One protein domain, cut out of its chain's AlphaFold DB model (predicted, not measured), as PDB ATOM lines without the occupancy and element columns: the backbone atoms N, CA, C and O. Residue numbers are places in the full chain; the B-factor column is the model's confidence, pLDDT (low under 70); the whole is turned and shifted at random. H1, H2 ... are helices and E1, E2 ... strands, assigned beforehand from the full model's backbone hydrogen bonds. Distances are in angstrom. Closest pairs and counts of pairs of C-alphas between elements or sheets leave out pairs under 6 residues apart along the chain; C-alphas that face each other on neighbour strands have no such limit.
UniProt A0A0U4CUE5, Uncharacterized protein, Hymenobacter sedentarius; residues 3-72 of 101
ATOM      1  N   LEU A   3     196.889 242.777 280.219       93.94
ATOM      2  CA  LEU A   3     195.871 242.538 281.236       93.94
ATOM      3  C   LEU A   3     194.682 241.831 280.590       93.94
ATOM      4  O   LEU A   3     194.053 242.385 279.691       93.94
ATOM      5  N   GLN A   4     194.379 240.625 281.053       94.31
ATOM      6  CA  GLN A   4     193.198 239.866 280.648       94.31
ATOM      7  C   GLN A   4     192.070 240.100 281.650       94.31
ATOM      8  O   GLN A   4     192.293 240.093 282.858       94.31
ATOM      9  N   VAL A   5     190.848 240.312 281.163       93.06
ATOM     10  CA  VAL A   5     189.677 240.511 282.027       93.06
ATOM     11  C   VAL A   5     188.944 239.181 282.185       93.06
ATOM     12  O   VAL A   5     188.165 238.772 281.318       93.06
ATOM     13  N   SER A   6     189.190 238.511 283.307       92.56
ATOM     14  CA  SER A   6     188.465 237.316 283.737       92.56
ATOM     15  C   SER A   6     187.210 237.713 284.539       92.56
ATOM     16  O   SER A   6     186.541 238.687 284.184       92.56
ATOM     17  N   SER A   7     186.815 236.931 285.540       90.69
ATOM     18  CA  SER A   7     185.654 237.141 286.408       90.69
ATOM     19  C   SER A   7     185.787 236.250 287.638       90.69
ATOM     20  O   SER A   7     186.290 235.135 287.522       90.69
ATOM     21  N   ILE A   8     185.239 236.670 288.780       87.62
ATOM     22  CA  ILE A   8     185.064 235.763 289.932       87.62
ATOM     23  C   ILE A   8     184.199 234.535 289.586       87.62
ATOM     24  O   ILE A   8     184.312 233.492 290.217       87.62
ATOM     25  N   GLY A   9     183.364 234.634 288.544       84.56
ATOM     26  CA  GLY A   9     182.597 233.504 288.009       84.56
ATOM     27  C   GLY A   9     183.451 232.441 287.305       84.56
ATOM     28  O   GLY A   9     182.923 231.398 286.948       84.56
ATOM     29  N   GLY A  10     184.748 232.682 287.089       83.50
ATOM     30  CA  GLY A  10     185.679 231.649 286.626       83.50
ATOM     31  C   GLY A  10     186.128 230.688 287.733       83.50
ATOM     32  O   GLY A  10     186.507 229.567 287.427       83.50
ATOM     33  N   GLU A  11     186.042 231.103 289.001       87.50
ATOM     34  CA  GLU A  11     186.481 230.305 290.159       87.50
ATOM     35  C   GLU A  11     185.375 229.385 290.690       87.50
ATOM     36  O   GLU A  11     185.634 228.302 291.208       87.50
ATOM     37  N   LEU A  12     184.120 229.823 290.573       85.31
ATOM     38  CA  LEU A  12     182.955 229.109 291.088       85.31
ATOM     39  C   LEU A  12     181.917 228.949 289.981       85.31
ATOM     40  O   LEU A  12     181.571 229.952 289.357       85.31
ATOM     41  N   PRO A  13     181.375 227.744 289.737       82.06
ATOM     42  CA  PRO A  13     180.335 227.537 288.736       82.06
ATOM     43  C   PRO A  13     178.994 228.141 289.176       82.06
ATOM     44  O   PRO A  13     178.624 228.091 290.348       82.06
ATOM     45  N   GLY A  14     178.243 228.684 288.218       81.81
ATOM     46  CA  GLY A  14     176.926 229.281 288.432       81.81
ATOM     47  C   GLY A  14     175.863 228.626 287.544       81.81
ATOM     48  O   GLY A  14     176.081 228.502 286.331       81.81
ATOM     49  N   PRO A  15     174.707 228.206 288.099       80.06
ATOM     50  CA  PRO A  15     173.612 227.680 287.291       80.06
ATOM     51  C   PRO A  15     173.111 228.749 286.313       80.06
ATOM     52  O   PRO A  15     173.178 229.945 286.591       80.06
ATOM     53  N   LEU A  16     172.609 228.309 285.154       85.31
ATOM     54  CA  LEU A  16     172.097 229.171 284.074       85.31
ATOM     55  C   LEU A  16     173.143 230.087 283.405       85.31
ATOM     56  O   LEU A  16     172.783 230.870 282.531       85.31
ATOM     57  N   GLN A  17     174.429 229.976 283.760       85.12
ATOM     58  CA  GLN A  17     175.543 230.740 283.173       85.12
ATOM     59  C   GLN A  17     176.756 229.844 282.843       85.12
ATOM     60  O   GLN A  17     177.900 230.295 282.849       85.12
ATOM     61  N   ALA A  18     176.527 228.565 282.518       88.56
ATOM     62  CA  ALA A  18     177.588 227.568 282.320       88.56
ATOM     63  C   ALA A  18     178.662 227.999 281.300       88.56
ATOM     64  O   ALA A  18     179.855 227.881 281.568       88.56
ATOM     65  N   VAL A  19     178.246 228.566 280.162       90.94
ATOM     66  CA  VAL A  19     179.171 229.040 279.118       90.94
ATOM     67  C   VAL A  19     180.011 230.220 279.610       90.94
ATOM     68  O   VAL A  19     181.216 230.251 279.369       90.94
ATOM     69  N   TYR A  20     179.404 231.170 280.328       90.88
ATOM     70  CA  TYR A  20     180.108 232.331 280.879       90.88
ATOM     71  C   TYR A  20     181.140 231.913 281.935       90.88
ATOM     72  O   TYR A  20     182.300 232.308 281.853       90.88
ATOM     73  N   HIS A  21     180.744 231.067 282.889       90.25
ATOM     74  CA  HIS A  21     181.643 230.579 283.938       90.25
ATOM     75  C   HIS A  21     182.789 229.743 283.347       90.25
ATOM     76  O   HIS A  21     183.952 229.988 283.661       90.25
ATOM     77  N   GLY A  22     182.488 228.835 282.409       91.06
ATOM     78  CA  GLY A  22     183.502 228.011 281.745       91.06
ATOM     79  C   GLY A  22     184.503 228.825 280.919       91.06
ATOM     80  O   GLY A  22     185.709 228.608 281.011       91.06
ATOM     81  N   THR A  23     184.035 229.818 280.156       94.19
ATOM     82  CA  THR A  23     184.948 230.691 279.394       94.19
ATOM     83  C   THR A  23     185.811 231.567 280.297       94.19
ATOM     84  O   THR A  23     186.979 231.788 279.983       94.19
ATOM     85  N   LYS A  24     185.294 232.047 281.433       93.62
ATOM     86  CA  LYS A  24     186.096 232.827 282.389       93.62
ATOM     87  C   LYS A  24     187.117 231.971 283.139       93.62
ATOM     88  O   LYS A  24     188.245 232.430 283.301       93.62
ATOM     89  N   ALA A  25     186.781 230.726 283.477       93.69
ATOM     90  CA  ALA A  25     187.745 229.754 283.998       93.69
ATOM     91  C   ALA A  25     188.893 229.523 282.998       93.69
ATOM     92  O   ALA A  25     190.064 229.632 283.357       93.69
ATOM     93  N   PHE A  26     188.563 229.327 281.715       94.81
ATOM     94  CA  PHE A  26     189.562 229.200 280.650       94.81
ATOM     95  C   PHE A  26     190.486 230.421 280.564       94.81
ATOM     96  O   PHE A  26     191.699 230.255 280.495       94.81
ATOM     97  N   VAL A  27     189.945 231.644 280.590       95.56
ATOM     98  CA  VAL A  27     190.762 232.870 280.516       95.56
ATOM     99  C   VAL A  27     191.743 232.960 281.688       95.56
ATOM    100  O   VAL A  27     192.891 233.360 281.474       95.56
ATOM    101  N   THR A  28     191.322 232.588 282.901       94.25
ATOM    102  CA  THR A  28     192.211 232.542 284.072       94.25
ATOM    103  C   THR A  28     193.341 231.536 283.849       94.25
ATOM    104  O   THR A  28     194.504 231.942 283.829       94.25
ATOM    105  N   SER A  29     193.017 230.269 283.567       95.06
ATOM    106  CA  SER A  29     194.028 229.218 283.368       95.06
ATOM    107  C   SER A  29     194.959 229.505 282.187       95.06
ATOM    108  O   SER A  29     196.167 229.313 282.286       95.06
ATOM    109  N   PHE A  30     194.424 230.030 281.083       95.38
ATOM    110  CA  PHE A  30     195.210 230.457 279.927       95.38
ATOM    111  C   PHE A  30     196.211 231.550 280.311       95.38
ATOM    112  O   PHE A  30     197.385 231.484 279.960       95.38
ATOM    113  N   THR A  31     195.764 232.551 281.068       95.62
ATOM    114  CA  THR A  31     196.632 233.658 281.479       95.62
ATOM    115  C   THR A  31     197.764 233.189 282.392       95.62
ATOM    116  O   THR A  31     198.886 233.685 282.276       95.62
ATOM    117  N   GLU A  32     197.483 232.250 283.292       93.81
ATOM    118  CA  GLU A  32     198.479 231.668 284.195       93.81
ATOM    119  C   GLU A  32     199.498 230.803 283.455       93.81
ATOM    120  O   GLU A  32     200.697 230.965 283.680       93.81
ATOM    121  N   ALA A  33     199.042 229.964 282.521       96.12
ATOM    122  CA  ALA A  33     199.918 229.142 281.693       96.12
ATOM    123  C   ALA A  33     200.881 230.006 280.861       96.12
ATOM    124  O   ALA A  33     202.097 229.861 280.977       96.12
ATOM    125  N   ILE A  34     200.362 230.988 280.112       95.25
ATOM    126  CA  ILE A  34     201.215 231.863 279.290       95.25
ATOM    127  C   ILE A  34     202.141 232.713 280.164       95.25
ATOM    128  O   ILE A  34     203.284 232.963 279.784       95.25
ATOM    129  N   ARG A  35     201.688 233.164 281.344       94.88
ATOM    130  CA  ARG A  35     202.557 233.888 282.283       94.88
ATOM    131  C   ARG A  35     203.801 233.066 282.611       94.88
ATOM    132  O   ARG A  35     204.870 233.667 282.677       94.88
ATOM    133  N   GLU A  36     203.659 231.760 282.831       95.00
ATOM    134  CA  GLU A  36     204.787 230.867 283.107       95.00
ATOM    135  C   GLU A  36     205.728 230.761 281.904       95.00
ATOM    136  O   GLU A  36     206.934 230.958 282.045       95.00
ATOM    137  N   GLU A  37     205.167 230.545 280.715       94.94
ATOM    138  CA  GLU A  37     205.922 230.398 279.464       94.94
ATOM    139  C   GLU A  37     206.755 231.643 279.124       94.94
ATOM    140  O   GLU A  37     207.876 231.531 278.629       94.94
ATOM    141  N   VAL A  38     206.245 232.843 279.429       95.12
ATOM    142  CA  VAL A  38     206.922 234.111 279.106       95.12
ATOM    143  C   VAL A  38     207.741 234.698 280.260       95.12
ATOM    144  O   VAL A  38     208.241 235.815 280.124       95.12
ATOM    145  N   LYS A  39     207.928 233.986 281.385       89.38
ATOM    146  CA  LYS A  39     208.687 234.500 282.552       89.38
ATOM    147  C   LYS A  39     210.106 234.966 282.215       89.38
ATOM    148  O   LYS A  39     210.602 235.898 282.841       89.38
ATOM    149  N   GLY A  40     210.754 234.330 281.239       89.75
ATOM    150  CA  GLY A  40     212.092 234.706 280.765       89.75
ATOM    151  C   GLY A  40     212.105 235.911 279.821       89.75
ATOM    152  O   GLY A  40     213.156 236.268 279.295       89.75
ATOM    153  N   HIS A  41     210.951 236.507 279.530       91.00
ATOM    154  CA  HIS A  41     210.814 237.642 278.624       91.00
ATOM    155  C   HIS A  41     210.409 238.888 279.411       91.00
ATOM    156  O   HIS A  41     209.809 238.817 280.481       91.00
ATOM    157  N   ASN A  42     210.668 240.073 278.854       90.75
ATOM    158  CA  ASN A  42     210.230 241.341 279.451       90.75
ATOM    159  C   ASN A  42     208.713 241.596 279.255       90.75
ATOM    160  O   ASN A  42     208.268 242.724 279.027       90.75
ATOM    161  N   ILE A  43     207.901 240.536 279.292       93.06
ATOM    162  CA  ILE A  43     206.458 240.558 279.057       93.06
ATOM    163  C   ILE A  43     205.762 240.183 280.365       93.06
ATOM    164  O   ILE A  43     205.866 239.066 280.853       93.06
ATOM    165  N   LYS A  44     205.007 241.126 280.937       92.75
ATOM    166  CA  LYS A  44     204.150 240.880 282.108       92.75
ATOM    167  C   LYS A  44     202.717 240.631 281.663       92.75
ATOM    168  O   LYS A  44     202.145 241.506 281.008       92.75
ATOM    169  N   ILE A  45     202.142 239.498 282.060       95.00
ATOM    170  CA  ILE A  45     200.749 239.129 281.787       95.00
ATOM    171  C   ILE A  45     200.024 238.889 283.113       95.00
ATOM    172  O   ILE A  45     200.568 238.253 284.021       95.00
ATOM    173  N   THR A  46     198.815 239.425 283.266       94.00
ATOM    174  CA  THR A  46     197.987 239.200 284.459       94.00
ATOM    175  C   THR A  46     196.505 239.145 284.139       94.00
ATOM    176  O   THR A  46     196.055 239.783 283.189       94.00
ATOM    177  N   ALA A  47     195.756 238.390 284.941       94.19
ATOM    178  CA  ALA A  47     194.303 238.343 284.893       94.19
ATOM    179  C   ALA A  47     193.720 239.261 285.977       94.19
ATOM    180  O   ALA A  47     194.210 239.296 287.104       94.19
ATOM    181  N   LEU A  48     192.687 240.018 285.621       92.75
ATOM    182  CA  LEU A  48     191.840 240.770 286.539       92.75
ATOM    183  C   LEU A  48     190.519 240.024 286.681       92.75
ATOM    184  O   LEU A  48     189.861 239.769 285.675       92.75
ATOM    185  N   LEU A  49     190.122 239.705 287.911       92.31
ATOM    186  CA  LEU A  49     188.868 239.015 288.207       92.31
ATOM    187  C   LEU A  49     187.882 240.011 288.841       92.31
ATOM    188  O   LEU A  49     187.838 240.138 290.064       92.31
ATOM    189  N   PRO A  50     187.115 240.768 288.037       88.81
ATOM    190  CA  PRO A  50     186.070 241.632 288.558       88.81
ATOM    191  C   PRO A  50     184.936 240.809 289.177       88.81
ATOM    192  O   PRO A  50     184.557 239.745 288.676       88.81
ATOM    193  N   GLY A  51     184.383 241.346 290.262       85.38
ATOM    194  CA  GLY A  51     183.124 240.898 290.840       85.38
ATOM    195  C   GLY A  51     181.918 241.571 290.191       85.38
ATOM    196  O   GLY A  51     181.992 242.107 289.081       85.38
ATOM    197  N   VAL A  52     180.799 241.587 290.915       83.69
ATOM    198  CA  VAL A  52     179.596 242.327 290.517       83.69
ATOM    199  C   VAL A  52     179.943 243.813 290.415       83.69
ATOM    200  O   VAL A  52     180.083 244.507 291.417       83.69
ATOM    201  N   THR A  53     180.132 244.288 289.186       82.62
ATOM    202  CA  THR A  53     180.589 245.651 288.886       82.62
ATOM    203  C   THR A  53     179.454 246.427 288.231       82.62
ATOM    204  O   THR A  53     178.759 245.883 287.369       82.62
ATOM    205  N   ASP A  54     179.263 247.691 288.620       81.00
ATOM    206  CA  ASP A  54     178.205 248.554 288.079       81.00
ATOM    207  C   ASP A  54     178.497 248.914 286.615       81.00
ATOM    208  O   ASP A  54     179.187 249.883 286.297       81.00
ATOM    209  N   THR A  55     178.027 248.052 285.717       83.69
ATOM    210  CA  THR A  55     178.215 248.131 284.269       83.69
ATOM    211  C   THR A  55     176.950 247.660 283.563       83.69
ATOM    212  O   THR A  55     176.093 246.997 284.146       83.69
ATOM    213  N   ASP A  56     176.874 247.925 282.261       83.62
ATOM    214  CA  ASP A  56     175.766 247.494 281.405       83.62
ATOM    215  C   ASP A  56     175.696 245.966 281.179       83.62
ATOM    216  O   ASP A  56     174.846 245.468 280.443       83.62
ATOM    217  N   PHE A  57     176.607 245.197 281.784       84.44
ATOM    218  CA  PHE A  57     176.684 243.748 281.625       84.44
ATOM    219  C   PHE A  57     175.405 243.049 282.101       84.44
ATOM    220  O   PHE A  57     174.798 242.295 281.345       84.44
ATOM    221  N   PHE A  58     174.956 243.340 283.324       81.31
ATOM    222  CA  PHE A  58     173.808 242.651 283.923       81.31
ATOM    223  C   PHE A  58     172.479 243.001 283.253       81.31
ATOM    224  O   PHE A  58     171.589 242.156 283.208       81.31
ATOM    225  N   ARG A  59     172.370 244.208 282.685       82.44
ATOM    226  CA  ARG A  59     171.207 244.622 281.897       82.44
ATOM    227  C   ARG A  59     171.134 243.864 280.572       82.44
ATOM    228  O   ARG A  59     170.067 243.403 280.190       82.44
ATOM    229  N   LYS A  60     172.268 243.684 279.887       85.56
ATOM    230  CA  LYS A  60     172.337 242.917 278.627       85.56
ATOM    231  C   LYS A  60     172.204 241.411 278.821       85.56
ATOM    232  O   LYS A  60     171.707 240.736 277.928       85.56
ATOM    233  N   ALA A  61     172.666 240.897 279.955       81.56
ATOM    234  CA  ALA A  61     172.564 239.485 280.301       81.56
ATOM    235  C   ALA A  61     171.181 239.093 280.859       81.56
ATOM    236  O   ALA A  61     170.990 237.929 281.189       81.56
ATOM    237  N   ASP A  62     170.246 240.045 280.992       81.06
ATOM    238  CA  ASP A  62     168.939 239.861 281.645       81.06
ATOM    239  C   ASP A  62     169.057 239.281 283.073       81.06
ATOM    240  O   ASP A  62     168.294 238.429 283.525       81.06
ATOM    241  N   MET A  63     170.079 239.738 283.806       80.25
ATOM    242  CA  MET A  63     170.449 239.239 285.138       80.25
ATOM    243  C   MET A  63     170.181 240.247 286.262       80.25
ATOM    244  O   MET A  63     170.611 240.030 287.397       80.25
ATOM    245  N   GLU A  64     169.465 241.344 285.998       76.06
ATOM    246  CA  GLU A  64     169.236 242.408 286.992       76.06
ATOM    247  C   GLU A  64     168.490 241.925 288.243       76.06
ATOM    248  O   GLU A  64     168.722 242.439 289.334       76.06
ATOM    249  N   ARG A  65     167.636 240.905 288.095       71.81
ATOM    250  CA  ARG A  65     166.860 240.303 289.193       71.81
ATOM    251  C   ARG A  65     167.589 239.167 289.910       71.81
ATOM    252  O   ARG A  65     167.035 238.574 290.833       71.81
ATOM    253  N   SER A  66     168.798 238.813 289.476       73.12
ATOM    254  CA  SER A  66     169.569 237.767 290.147       73.12
ATOM    255  C   SER A  66     169.980 238.238 291.543       73.12
ATOM    256  O   SER A  66     170.381 239.388 291.726       73.12
ATOM    257  N   LYS A  67     169.903 237.348 292.542       66.88
ATOM    258  CA  LYS A  67     170.247 237.679 293.939       66.88
ATOM    259  C   LYS A  67     171.651 238.274 294.070       66.88
ATOM    260  O   LYS A  67     171.842 239.239 294.792       66.88
ATOM    261  N   LEU A  68     172.599 237.786 293.269       67.56
ATOM    262  CA  LEU A  68     173.973 238.297 293.207       67.56
ATOM    263  C   LEU A  68     174.053 239.786 292.827       67.56
ATOM    264  O   LEU A  68     174.946 240.489 293.289       67.56
ATOM    265  N   VAL A  69     173.129 240.265 291.993       68.81
ATOM    266  CA  VAL A  69     173.071 241.656 291.520       68.81
ATOM    267  C   VAL A  69     172.157 242.519 292.394       68.81
ATOM    268  O   VAL A  69     172.389 243.723 292.494       68.81
ATOM    269  N   ALA A  70     171.133 241.914 293.004       61.66
ATOM    270  CA  ALA A  70     170.141 242.589 293.838       61.66
ATOM    271  C   ALA A  70     170.594 242.776 295.299       61.66
ATOM    272  O   ALA A  70     170.295 243.805 295.897       61.66
ATOM    273  N   GLU A  71     171.322 241.809 295.866       57.28
ATOM    274  CA  GLU A  71     171.835 241.840 297.248       57.28
ATOM    275  C   GLU A  71     173.298 242.320 297.315       57.28
ATOM    276  O   GLU A  71     173.754 242.797 298.352       57.28
ATOM    277  N   GLY A  72     174.046 242.222 296.208       56.56
ATOM    278  CA  GLY A  72     175.447 242.633 296.132       56.56
ATOM    279  C   GLY A  72     175.609 244.131 295.874       56.56
ATOM    280  O   GLY A  72     175.151 244.647 294.853       56.56
TER     281      GLY A  72
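Overview. This is residues 3 to 72 of the 101 residues of an uncharacterized protein of Hymenobacter sedentarius (UniProt A0A0U4CUE5). One long helix, H1, runs beside a small ribbon of two parallel strands, E1 and E2, and packs on it with its residues 24 to 36, while two short helices, H2 and H3, make a loose head at the far end of the model, apart from H1. At the opposite end, residues 37 to 42, of which 37 belongs to H1, stick out free where the chain turns from H1 back towards E2. The printed part has 70 residues with three named helices and two named strands, in the order E1, H1, E2, H2, H3, and the class is mostly helix, with 28 residues in helices and 7 in strands. The whole is loose, with a radius of gyration of the C-alphas of 14.3 A, and its outline is a rod of 46 by 21 by 18 A.

Arrangement. The sheet has two strands, E1, residues 3 to 5, and E2, residues 45 to 48, which are parallel neighbours with 31 degrees between their directions. N 4 and O 46 are within hydrogen-bond range at 2.8 A, and so are N 48 and O 4 at 2.8 A. The C-alphas of Gln 4 and Ala 47 face each other at 4.6 A. H1, residues 18 to 37, has 10 pairs of C-alphas within 8 A of E2, the closest being those of Arg 35 and Ile 45, 5.6 A apart. Between H1 and E1 there are 3 such pairs, the closest being the C-alphas of Gln 4 and Thr 31, 7.1 A apart. E1, H1 and E2 form a strand-helix-strand unit, two parallel neighbour strands joined through a helix, with a right-handed crossover. H2, residues 57 to 60, and H3, residues 67 to 70, are close but not clearly touching, their closest C-alphas being those of Phe 58 and Val 69, 7.7 A apart. Both are apart from H1 and from E1, and H3 is apart from E2. Every O i to N i+4 pair of H1 is within hydrogen-bond range; H2 and H3 are too short for such a pair, and each has its one O i to N i+3 pair within range.

Along the chain. E1 begins at C-alpha 3, (195.871, 242.538, 281.236), and is 6.6 A long. H1 is 28.6 A long and ends at C-alpha 37, (205.922, 230.398, 279.464). E2 is 10.2 A, H2 5.3 A and H3 4.9 A long, and H3 ends at C-alpha 70, (170.141, 242.589, 293.838).

Size, cuts and confidence. The two C-alphas farthest apart, those of Gly 40 and Arg 65, are 46.3 A apart. The printed part has no cut. The link from E1 to H1, 12 residues, is long; the other three are short. The mean pLDDT of the printed part is 86.5, and residues 67 to 72 are under 70.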